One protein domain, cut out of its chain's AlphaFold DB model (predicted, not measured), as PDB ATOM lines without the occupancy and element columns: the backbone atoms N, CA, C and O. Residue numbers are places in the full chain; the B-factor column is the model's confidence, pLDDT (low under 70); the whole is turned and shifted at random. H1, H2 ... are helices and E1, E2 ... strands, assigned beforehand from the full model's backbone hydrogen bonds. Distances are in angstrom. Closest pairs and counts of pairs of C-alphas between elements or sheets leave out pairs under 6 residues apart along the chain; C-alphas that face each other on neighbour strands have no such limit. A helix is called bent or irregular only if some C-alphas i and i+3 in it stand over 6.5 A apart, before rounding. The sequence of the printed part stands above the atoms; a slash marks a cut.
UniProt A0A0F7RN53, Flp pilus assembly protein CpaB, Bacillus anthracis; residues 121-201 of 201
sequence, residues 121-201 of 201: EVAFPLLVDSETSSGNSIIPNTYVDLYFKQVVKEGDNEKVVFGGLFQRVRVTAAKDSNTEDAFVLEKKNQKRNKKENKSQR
ATOM      1  N   GLU A 121     349.143 442.696 468.447       88.94
ATOM      2  CA  GLU A 121     347.852 442.047 468.198       88.94
ATOM      3  C   GLU A 121     347.301 442.406 466.808       88.94
ATOM      4  O   GLU A 121     347.396 443.543 466.348       88.94
ATOM      5  N   VAL A 122     346.662 441.432 466.155       88.00
ATOM      6  CA  VAL A 122     345.962 441.612 464.877       88.00
ATOM      7  C   VAL A 122     344.498 441.244 465.072       88.00
ATOM      8  O   VAL A 122     344.182 440.165 465.572       88.00
ATOM      9  N   ALA A 123     343.591 442.137 464.674       87.06
ATOM     10  CA  ALA A 123     342.166 441.834 464.656       87.06
ATOM     11  C   ALA A 123     341.819 440.977 463.432       87.06
ATOM     12  O   ALA A 123     342.147 441.338 462.303       87.06
ATOM     13  N   PHE A 124     341.103 439.877 463.658       86.69
ATOM     14  CA  PHE A 124     340.538 439.047 462.598       86.69
ATOM     15  C   PHE A 124     339.015 438.959 462.776       86.69
ATOM     16  O   PHE A 124     338.563 438.442 463.801       86.69
ATOM     17  N   PRO A 125     338.210 439.490 461.837       85.69
ATOM     18  CA  PRO A 125     336.760 439.431 461.948       85.69
ATOM     19  C   PRO A 125     336.264 438.009 461.666       85.69
ATOM     20  O   PRO A 125     336.542 437.439 460.613       85.69
ATOM     21  N   LEU A 126     335.500 437.449 462.603       84.94
ATOM     22  CA  LEU A 126     334.816 436.169 462.440       84.94
ATOM     23  C   LEU A 126     333.314 436.414 462.351       84.94
ATOM     24  O   LEU A 126     332.727 437.017 463.249       84.94
ATOM     25  N   LEU A 127     332.701 435.939 461.268       83.00
ATOM     26  CA  LEU A 127     331.249 435.911 461.149       83.00
ATOM     27  C   LEU A 127     330.721 434.775 462.021       83.00
ATOM     28  O   LEU A 127     331.141 433.627 461.876       83.00
ATOM     29  N   VAL A 128     329.816 435.111 462.932       76.88
ATOM     30  CA  VAL A 128     329.173 434.161 463.839       76.88
ATOM     31  C   VAL A 128     327.663 434.273 463.697       76.88
ATOM     32  O   VAL A 128     327.140 435.350 463.418       76.88
ATOM     33  N   ASP A 129     326.973 433.156 463.890       74.38
ATOM     34  CA  ASP A 129     325.516 433.117 463.957       74.38
ATOM     35  C   ASP A 129     325.085 433.103 465.428       74.38
ATOM     36  O   ASP A 129     325.544 432.251 466.195       74.38
ATOM     37  N   SER A 130     324.209 434.030 465.823       64.88
ATOM     38  CA  SER A 130     323.671 434.141 467.184       64.88
ATOM     39  C   SER A 130     322.979 432.868 467.677       64.88
ATOM     40  O   SER A 130     322.982 432.623 468.881       64.88
ATOM     41  N   GLU A 131     322.414 432.040 466.789       62.72
ATOM     42  CA  GLU A 131     321.759 430.784 467.184       62.72
ATOM     43  C   GLU A 131     322.765 429.708 467.629       62.72
ATOM     44  O   GLU A 131     322.456 428.873 468.480       62.72
ATOM     45  N   THR A 132     323.992 429.743 467.097       61.22
ATOM     46  CA  THR A 132     325.051 428.753 467.386       61.22
ATOM     47  C   THR A 132     326.148 429.293 468.309       61.22
ATOM     48  O   THR A 132     326.831 428.530 468.996       61.22
ATOM     49  N   SER A 133     326.289 430.618 468.374       58.72
ATOM     50  CA  SER A 133     327.145 431.358 469.295       58.72
ATOM     51  C   SER A 133     326.518 431.340 470.689       58.72
ATOM     52  O   SER A 133     325.730 432.221 471.026       58.72
ATOM     53  N   SER A 134     326.872 430.329 471.491       54.75
ATOM     54  CA  SER A 134     326.528 430.134 472.910       54.75
ATOM     55  C   SER A 134     325.975 431.395 473.591       54.75
ATOM     56  O   SER A 134     326.752 432.236 474.046       54.75
ATOM     57  N   GLY A 135     324.640 431.525 473.610       54.19
ATOM     58  CA  GLY A 135     323.887 432.747 473.923       54.19
ATOM     59  C   GLY A 135     324.592 433.726 474.865       54.19
ATOM     60  O   GLY A 135     324.638 433.510 476.074       54.19
ATOM     61  N   ASN A 136     325.137 434.807 474.300       57.94
ATOM     62  CA  ASN A 136     325.801 435.909 475.013       57.94
ATOM     63  C   ASN A 136     327.114 435.582 475.764       57.94
ATOM     64  O   ASN A 136     327.549 436.382 476.592       57.94
ATOM     65  N   SER A 137     327.797 434.466 475.483       66.75
ATOM     66  CA  SER A 137     329.056 434.113 476.176       66.75
ATOM     67  C   SER A 137     330.315 434.778 475.592       66.75
ATOM     68  O   SER A 137     331.351 434.814 476.254       66.75
ATOM     69  N   ILE A 138     330.249 435.333 474.376       75.81
ATOM     70  CA  ILE A 138     331.387 435.990 473.705       75.81
ATOM     71  C   ILE A 138     331.397 437.480 474.053       75.81
ATOM     72  O   ILE A 138     330.957 438.327 473.285       75.81
ATOM     73  N   ILE A 139     331.872 437.800 475.254       77.94
ATOM     74  CA  ILE A 139     331.890 439.168 475.787       77.94
ATOM     75  C   ILE A 139     333.237 439.840 475.450       77.94
ATOM     76  O   ILE A 139     334.281 439.188 475.556       77.94
ATOM     77  N   PRO A 140     333.277 441.141 475.094       83.00
ATOM     78  CA  PRO A 140     334.533 441.862 474.905       83.00
ATOM     79  C   PRO A 140     335.467 441.744 476.119       83.00
ATOM     80  O   PRO A 140     335.023 441.744 477.266       83.00
ATOM     81  N   ASN A 141     336.774 441.674 475.859       83.12
ATOM     82  CA  ASN A 141     337.842 441.445 476.842       83.12
ATOM     83  C   ASN A 141     337.828 440.073 477.539       83.12
ATOM     84  O   ASN A 141     338.526 439.891 478.538       83.12
ATOM     85  N   THR A 142     337.097 439.097 477.002       87.25
ATOM     86  CA  THR A 142     337.268 437.684 477.370       87.25
ATOM     87  C   THR A 142     338.236 436.980 476.415       87.25
ATOM     88  O   THR A 142     338.632 437.536 475.387       87.25
ATOM     89  N   TYR A 143     338.662 435.771 476.782       89.94
ATOM     90  CA  TYR A 143     339.527 434.927 475.963       89.94
ATOM     91  C   TYR A 143     338.769 433.669 475.559       89.94
ATOM     92  O   TYR A 143     338.102 433.063 476.398       89.94
ATOM     93  N   VAL A 144     338.902 433.280 474.296       88.19
ATOM     94  CA  VAL A 144     338.273 432.090 473.721       88.19
ATOM     95  C   VAL A 144     339.307 431.246 472.987       88.19
ATOM     96  O   VAL A 144     340.310 431.760 472.491       88.19
ATOM     97  N   ASP A 145     339.047 429.949 472.901       90.06
ATOM     98  CA  ASP A 145     339.820 429.041 472.062       90.06
ATOM     99  C   ASP A 145     339.071 428.835 470.742       90.06
ATOM    100  O   ASP A 145     337.868 428.572 470.728       90.06
ATOM    101  N   LEU A 146     339.783 428.974 469.627       88.88
ATOM    102  CA  LEU A 146     339.245 428.771 468.290       88.88
ATOM    103  C   LEU A 146     339.521 427.341 467.841       88.88
ATOM    104  O   LEU A 146     340.673 426.903 467.780       88.88
ATOM    105  N   TYR A 147     338.456 426.642 467.468       87.94
ATOM    106  CA  TYR A 147     338.510 425.304 466.896       87.94
ATOM    107  C   TYR A 147     337.986 425.327 465.464       87.94
ATOM    108  O   TYR A 147     337.051 426.055 465.136       87.94
ATOM    109  N   PHE A 148     338.578 424.496 464.618       87.94
ATOM    110  CA  PHE A 148     338.117 424.230 463.268       87.94
ATOM    111  C   PHE A 148     337.325 422.928 463.241       87.94
ATOM    112  O   PHE A 148     337.763 421.922 463.800       87.94
ATOM    113  N   LYS A 149     336.181 422.937 462.553       87.25
ATOM    114  CA  LYS A 149     335.388 421.744 462.256       87.25
ATOM    115  C   LYS A 149     334.972 421.775 460.791       87.25
ATOM    116  O   LYS A 149     334.321 422.722 460.363       87.25
ATOM    117  N   GLN A 150     335.272 420.714 460.052       88.12
ATOM    118  CA  GLN A 150     334.801 420.522 458.684       88.12
ATOM    119  C   GLN A 150     334.304 419.094 458.495       88.12
ATOM    120  O   GLN A 150     334.925 418.142 458.962       88.12
ATOM    121  N   VAL A 151     333.180 418.944 457.800       89.31
ATOM    122  CA  VAL A 151     332.691 417.637 457.357       89.31
ATOM    123  C   VAL A 151     333.167 417.433 455.924       89.31
ATOM    124  O   VAL A 151     332.797 418.192 455.030       89.31
ATOM    125  N   VAL A 152     334.029 416.444 455.718       88.25
ATOM    126  CA  VAL A 152     334.568 416.060 454.414       88.25
ATOM    127  C   VAL A 152     333.825 414.814 453.945       88.25
ATOM    128  O   VAL A 152     333.773 413.815 454.661       88.25
ATOM    129  N   LYS A 153     333.239 414.875 452.747       85.44
ATOM    130  CA  LYS A 153     332.580 413.727 452.115       85.44
ATOM    131  C   LYS A 153     333.588 412.963 451.271       85.44
ATOM    132  O   LYS A 153     334.203 413.541 450.378       85.44
ATOM    133  N   GLU A 154     333.741 411.677 451.545       81.44
ATOM    134  CA  GLU A 154     334.592 410.763 450.788       81.44
ATOM    135  C   GLU A 154     333.729 409.579 450.324       81.44
ATOM    136  O   GLU A 154     333.530 408.601 451.049       81.44
ATOM    137  N   GLY A 155     333.140 409.713 449.130       81.69
ATOM    138  CA  GLY A 155     332.108 408.795 448.634       81.69
ATOM    139  C   GLY A 155     330.820 408.893 449.460       81.69
ATOM    140  O   GLY A 155     330.343 409.996 449.721       81.69
ATOM    141  N   ASP A 156     330.294 407.748 449.902       82.44
ATOM    142  CA  ASP A 156     329.122 407.660 450.791       82.44
ATOM    143  C   ASP A 156     329.461 407.890 452.278       82.44
ATOM    144  O   ASP A 156     328.575 407.873 453.131       82.44
ATOM    145  N   ASN A 157     330.739 408.100 452.614       78.44
ATOM    146  CA  ASN A 157     331.178 408.304 453.991       78.44
ATOM    147  C   ASN A 157     331.381 409.789 454.302       78.44
ATOM    148  O   ASN A 157     332.035 410.521 453.554       78.44
ATOM    149  N   GLU A 158     330.894 410.224 455.462       86.62
ATOM    150  CA  GLU A 158     331.185 411.544 456.017       86.62
ATOM    151  C   GLU A 158     332.270 411.424 457.094       86.62
ATOM    152  O   GLU A 158     332.109 410.716 458.089       86.62
ATOM    153  N   LYS A 159     333.392 412.123 456.908       85.38
ATOM    154  CA  LYS A 159     334.467 412.233 457.900       85.38
ATOM    155  C   LYS A 159     334.461 413.629 458.500       85.38
ATOM    156  O   LYS A 159     334.498 414.626 457.783       85.38
ATOM    157  N   VAL A 160     334.449 413.712 459.826       87.62
ATOM    158  CA  VAL A 160     334.564 414.990 460.533       87.62
ATOM    159  C   VAL A 160     336.029 415.246 460.851       87.62
ATOM    160  O   VAL A 160     336.647 414.504 461.609       87.62
ATOM    161  N   VAL A 161     336.577 416.315 460.286       87.31
ATOM    162  CA  VAL A 161     337.892 416.845 460.638       87.31
ATOM    163  C   VAL A 161     337.688 417.911 461.707       87.31
ATOM    164  O   VAL A 161     336.953 418.874 461.492       87.31
ATOM    165  N   PHE A 162     338.320 417.730 462.865       89.06
ATOM    166  CA  PHE A 162     338.279 418.674 463.979       89.06
ATOM    167  C   PHE A 162     339.686 418.917 464.522       89.06
ATOM    168  O   PHE A 162     340.457 417.972 464.683       89.06
ATOM    169  N   GLY A 163     340.017 420.170 464.826       89.31
ATOM    170  CA  GLY A 163     341.315 420.531 465.395       89.31
ATOM    171  C   GLY A 163     341.315 421.918 466.028       89.31
ATOM    172  O   GLY A 163     340.506 422.772 465.675       89.31
ATOM    173  N   GLY A 164     342.217 422.145 466.983       88.19
ATOM    174  CA  GLY A 164     342.450 423.476 467.547       88.19
ATOM    175  C   GLY A 164     343.212 424.359 466.558       88.19
ATOM    176  O   GLY A 164     344.188 423.908 465.965       88.19
ATOM    177  N   LEU A 165     342.769 425.605 466.388       88.56
ATOM    178  CA  LEU A 165     343.453 426.609 465.570       88.56
ATOM    179  C   LEU A 165     344.329 427.508 466.440       88.56
ATOM    180  O   LEU A 165     345.543 427.557 466.275       88.56
ATOM    181  N   PHE A 166     343.698 428.204 467.384       88.94
ATOM    182  CA  PHE A 166     344.352 429.176 468.252       88.94
ATOM    183  C   PHE A 166     343.781 429.072 469.656       88.94
ATOM    184  O   PHE A 166     342.570 428.964 469.830       88.94
ATOM    185  N   GLN A 167     344.647 429.137 470.658       89.00
ATOM    186  CA  GLN A 167     344.239 429.153 472.059       89.00
ATOM    187  C   GLN A 167     344.357 430.564 472.626       89.00
ATOM    188  O   GLN A 167     345.255 431.318 472.247       89.00
ATOM    189  N   ARG A 168     343.471 430.901 473.567       90.19
ATOM    190  CA  ARG A 168     343.454 432.174 474.301       90.19
ATOM    191  C   ARG A 168     343.446 433.398 473.379       90.19
ATOM    192  O   ARG A 168     344.172 434.366 473.609       90.19
ATOM    193  N   VAL A 169     342.597 433.380 472.357       90.44
ATOM    194  CA  VAL A 169     342.353 434.536 471.489       90.44
ATOM    195  C   VAL A 169     341.479 435.539 472.232       90.44
ATOM    196  O   VAL A 169     340.438 435.184 472.784       90.44
ATOM    197  N   ARG A 170     341.905 436.804 472.271       90.56
ATOM    198  CA  ARG A 170     341.159 437.874 472.936       90.56
ATOM    199  C   ARG A 170     339.993 438.334 472.068       90.56
ATOM    200  O   ARG A 170     340.180 438.711 470.916       90.56
ATOM    201  N   VAL A 171     338.805 438.395 472.657       88.69
ATOM    202  CA  VAL A 171     337.632 439.008 472.030       88.69
ATOM    203  C   VAL A 171     337.762 440.525 472.149       88.69
ATOM    204  O   VAL A 171     337.703 441.077 473.251       88.69
ATOM    205  N   THR A 172     337.953 441.211 471.024       88.25
ATOM    206  CA  THR A 172     338.092 442.677 470.993       88.25
ATOM    207  C   THR A 172     336.739 443.382 470.985       88.25
ATOM    208  O   THR A 172     336.563 444.356 471.711       88.25
ATOM    209  N   ALA A 173     335.774 442.870 470.220       85.25
ATOM    210  CA  ALA A 173     334.381 443.302 470.225       85.25
ATOM    211  C   ALA A 173     333.469 442.205 469.657       85.25
ATOM    212  O   ALA A 173     333.924 441.369 468.877       85.25
ATOM    213  N   ALA A 174     332.183 442.257 470.001       83.00
ATOM    214  CA  ALA A 174     331.132 441.526 469.301       83.00
ATOM    215  C   ALA A 174     330.101 442.536 468.800       83.00
ATOM    216  O   ALA A 174     329.652 443.400 469.559       83.00
ATOM    217  N   LYS A 175     329.765 442.450 467.516       80.06
ATOM    218  CA  LYS A 175     328.903 443.420 466.850       80.06
ATOM    219  C   LYS A 175     327.803 442.728 466.078       80.06
ATOM    220  O   LYS A 175     327.987 441.601 465.623       80.06
ATOM    221  N   ASP A 176     326.688 443.423 465.931       79.94
ATOM    222  CA  ASP A 176     325.600 442.995 465.065       79.94
ATOM    223  C   ASP A 176     325.895 443.304 463.582       79.94
ATOM    224  O   ASP A 176     326.940 443.855 463.219       79.94
ATOM    225  N   SER A 177     324.945 442.966 462.708       79.69
ATOM    226  CA  SER A 177     325.026 443.249 461.270       79.69
ATOM    227  C   SER A 177     325.106 444.743 460.933       79.69
ATOM    228  O   SER A 177     325.532 445.094 459.836       79.69
ATOM    229  N   ASN A 178     324.702 445.620 461.854       76.31
ATOM    230  CA  ASN A 178     324.757 447.073 461.710       76.31
ATOM    231  C   ASN A 178     326.045 447.665 462.297       76.31
ATOM    232  O   ASN A 178     326.208 448.882 462.320       76.31
ATOM    233  N   THR A 179     326.999 446.823 462.716       72.19
ATOM    234  CA  THR A 179     328.259 447.241 463.353       72.19
ATOM    235  C   THR A 179     328.046 447.896 464.727       72.19
ATOM    236  O   THR A 179     328.966 448.513 465.271       72.19
ATOM    237  N   GLU A 180     326.862 447.739 465.320       75.88
ATOM    238  CA  GLU A 180     326.576 448.179 466.680       75.88
ATOM    239  C   GLU A 180     327.049 447.128 467.689       75.88
ATOM    240  O   GLU A 180     327.067 445.928 467.412       75.88
ATOM    241  N   ASP A 181     327.452 447.571 468.881       76.06
ATOM    242  CA  ASP A 181     327.835 446.664 469.965       76.06
ATOM    243  C   ASP A 181     326.613 445.849 470.420       76.06
ATOM    244  O   ASP A 181     325.639 446.396 470.959       76.06
ATOM    245  N   ALA A 182     326.699 444.526 470.247       72.94
ATOM    246  CA  ALA A 182     325.632 443.584 470.576       72.94
ATOM    247  C   ALA A 182     325.217 443.644 472.063       72.94
ATOM    248  O   ALA A 182     324.076 443.343 472.411       72.94
ATOM    249  N   PHE A 183     326.102 444.106 472.954       69.19
ATOM    250  CA  PHE A 183     325.874 444.186 474.399       69.19
ATOM    251  C   PHE A 183     325.399 445.564 474.890       69.19
ATOM    252  O   PHE A 183     324.930 445.698 476.031       69.19
ATOM    253  N   VAL A 184     325.500 446.622 474.076       62.25
ATOM    254  CA  VAL A 184     325.055 447.979 474.462       62.25
ATOM    255  C   VAL A 184     323.528 448.104 474.405       62.25
ATOM    256  O   VAL A 184     322.934 448.790 475.251       62.25
ATOM    257  N   LEU A 185     322.881 447.392 473.476       52.81
ATOM    258  CA  LEU A 185     321.423 447.372 473.319       52.81
ATOM    259  C   LEU A 185     320.716 446.765 474.543       52.81
ATOM    260  O   LEU A 185     319.764 447.360 475.064       52.81
ATOM    261  N   GLU A 186     321.236 445.666 475.100       52.38
ATOM    262  CA  GLU A 186     320.667 445.047 476.307       52.38
ATOM    263  C   GLU A 186     320.718 445.987 477.521       52.38
ATOM    264  O   GLU A 186     319.730 446.142 478.247       52.38
ATOM    265  N   LYS A 187     321.834 446.702 477.724       51.09
ATOM    266  CA  LYS A 187     321.991 447.628 478.861       51.09
ATOM    267  C   LYS A 187     321.074 448.851 478.764       51.09
ATOM    268  O   LYS A 187     320.616 449.346 479.801       51.09
ATOM    269  N   LYS A 188     320.794 449.364 477.557       50.47
ATOM    270  CA  LYS A 188     319.837 450.470 477.347       50.47
ATOM    271  C   LYS A 188     318.398 450.027 477.623       50.47
ATOM    272  O   LYS A 188     317.689 450.737 478.340       50.47
ATOM    273  N   ASN A 189     318.002 448.850 477.141       52.31
ATOM    274  CA  ASN A 189     316.657 448.309 477.351       52.31
ATOM    275  C   ASN A 189     316.405 447.951 478.825       52.31
ATOM    276  O   ASN A 189     315.386 448.344 479.392       52.31
ATOM    277  N   GLN A 190     317.384 447.360 479.518       52.28
ATOM    278  CA  GLN A 190     317.289 447.108 480.962       52.28
ATOM    279  C   GLN A 190     317.187 448.401 481.795       52.28
ATOM    280  O   GLN A 190     316.477 448.441 482.804       52.28
ATOM    281  N   LYS A 191     317.877 449.481 481.393       49.41
ATOM    282  CA  LYS A 191     317.790 450.792 482.064       49.41
ATOM    283  C   LYS A 191     316.466 451.517 481.800       49.41
ATOM    284  O   LYS A 191     315.994 452.200 482.708       49.41
ATOM    285  N   ARG A 192     315.875 451.383 480.605       49.28
ATOM    286  CA  ARG A 192     314.526 451.901 480.294       49.28
ATOM    287  C   ARG A 192     313.464 451.201 481.142       49.28
ATOM    288  O   ARG A 192     312.772 451.877 481.897       49.28
ATOM    289  N   ASN A 193     313.470 449.870 481.162       52.72
ATOM    290  CA  ASN A 193     312.486 449.078 481.907       52.72
ATOM    291  C   ASN A 193     312.579 449.304 483.431       52.72
ATOM    292  O   ASN A 193     311.570 449.363 484.130       52.72
ATOM    293  N   LYS A 194     313.789 449.518 483.976       53.97
ATOM    294  CA  LYS A 194     313.969 449.899 485.392       53.97
ATOM    295  C   LYS A 194     313.469 451.309 485.729       53.97
ATOM    296  O   LYS A 194     313.117 451.547 486.883       53.97
ATOM    297  N   LYS A 195     313.489 452.249 484.779       54.94
ATOM    298  CA  LYS A 195     312.975 453.614 484.985       54.94
ATOM    299  C   LYS A 195     311.450 453.656 484.917       54.94
ATOM    300  O   LYS A 195     310.848 454.313 485.759       54.94
ATOM    301  N   GLU A 196     310.842 452.911 484.000       55.19
ATOM    302  CA  GLU A 196     309.380 452.790 483.906       55.19
ATOM    303  C   GLU A 196     308.785 452.139 485.161       55.19
ATOM    304  O   GLU A 196     307.883 452.709 485.772       55.19
ATOM    305  N   ASN A 197     309.389 451.056 485.666       55.09
ATOM    306  CA  ASN A 197     308.936 450.406 486.905       55.09
ATOM    307  C   ASN A 197     309.116 451.254 488.180       55.09
ATOM    308  O   ASN A 197     308.493 450.964 489.199       55.09
ATOM    309  N   LYS A 198     309.973 452.284 488.155       54.94
ATOM    310  CA  LYS A 198     310.125 453.241 489.265       54.94
ATOM    311  C   LYS A 198     309.185 454.440 489.168       54.94
ATOM    312  O   LYS A 198     308.982 455.094 490.177       54.94
ATOM    313  N   SER A 199     308.646 454.738 487.987       54.69
ATOM    314  CA  SER A 199     307.691 455.836 487.791       54.69
ATOM    315  C   SER A 199     306.239 455.419 488.052       54.69
ATOM    316  O   SER A 199     305.362 456.274 488.071       54.69
ATOM    317  N   GLN A 200     305.990 454.117 488.216       50.78
ATOM    318  CA  GLN A 200     304.679 453.525 488.508       50.78
ATOM    319  C   GLN A 200     304.532 453.084 489.981       50.78
ATOM    320  O   GLN A 200     303.601 452.353 490.309       50.78
ATOM    321  N   ARG A 201     305.457 453.493 490.861       43.69
ATOM    322  CA  ARG A 201     305.392 453.283 492.315       43.69
ATOM    323  C   ARG A 201     305.401 454.610 493.050       43.69
ATOM    324  O   ARG A 201     306.161 455.497 492.608       43.69
TER     325      ARG A 201
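This is residues 121 to 201 of the 201 residues of the protein "Flp pilus assembly protein CpaB" of Bacillus anthracis (UniProt A0A0F7RN53). A long, bent hairpin of two strands, E1 and E2, reaches out at one end of the domain and a single helix, H1, at the other, with stretches of loop between them, among them residues 121 to 142 and 171 to 181. The hairpin's tip, residues 153 to 158, sticks out at one end of the longest axis; residues 185 to 201, of which 185 to 199 belong to H1, stick out at the other. The printed part has 81 residues with two named strands and one named helix, in the order E1, E2, H1; the sheet is E1 - E2, antiparallel, and the class is mixed, helices and strands. The whole is extended, with a radius of gyration of the C-alphas of 18.9 A, and elongated, spanning 67 by 35 by 21 A.

Start at C-alpha 121, at (347.852, 442.047, 468.198), and read through residues 121 to 142, a stretch of 22 residues with no named element. Find C-alpha 143 at (339.527, 434.927, 475.963); from there E1, residues 143 to 154, runs 35.2 A. Next comes E2, residues 157 to 170, which runs 36.5 A back to C-alpha 170 at (341.159, 437.874, 472.936) and bends by 60 degrees at residue 167. Further on, H1, residues 182 to 199, runs 27.7 A and ends with C-alpha 199 at (307.691, 455.836, 487.791). H1 is neither bent nor irregular, but only just: C-alphas 182 and 185 are 6.3 A apart.

Look first at E1 and E2, a hairpin of antiparallel neighbour strands with 164 degrees between their directions. Near its open end the C-alphas of Tyr 143 and Arg 170 face each other at 4.5 A, and near its tip those of Lys 153 and Glu 158 do so at 4.7 A. Across the pair, N 146 and O 166 are within hydrogen-bond range at 2.8 A, and so are N 159 and O 152 at 2.8 A. E1 and H1 are apart, with no C-alpha of the one within 8 A of the other. Along the backbone of H1, 12 of 14 O i to N i+4 pairs are within hydrogen-bond range.

The two C-alphas farthest apart are those of Gly 155 and Arg 201, at 67.8 A. Without the stretches that stand free, the body has 58 residues and spans 40 by 26 by 17 A. The printed part has no cut and ends at residue 201, the chain's last residue. The link from E1 to E2 is tight, with 2 residues; the link from E2 to H1 is long, with 11. The mean pLDDT of the printed part is 74.9, and the model's confidence is low, under 70, at residues 130 to 137 and 183 to 201; the mean over H1 is 55.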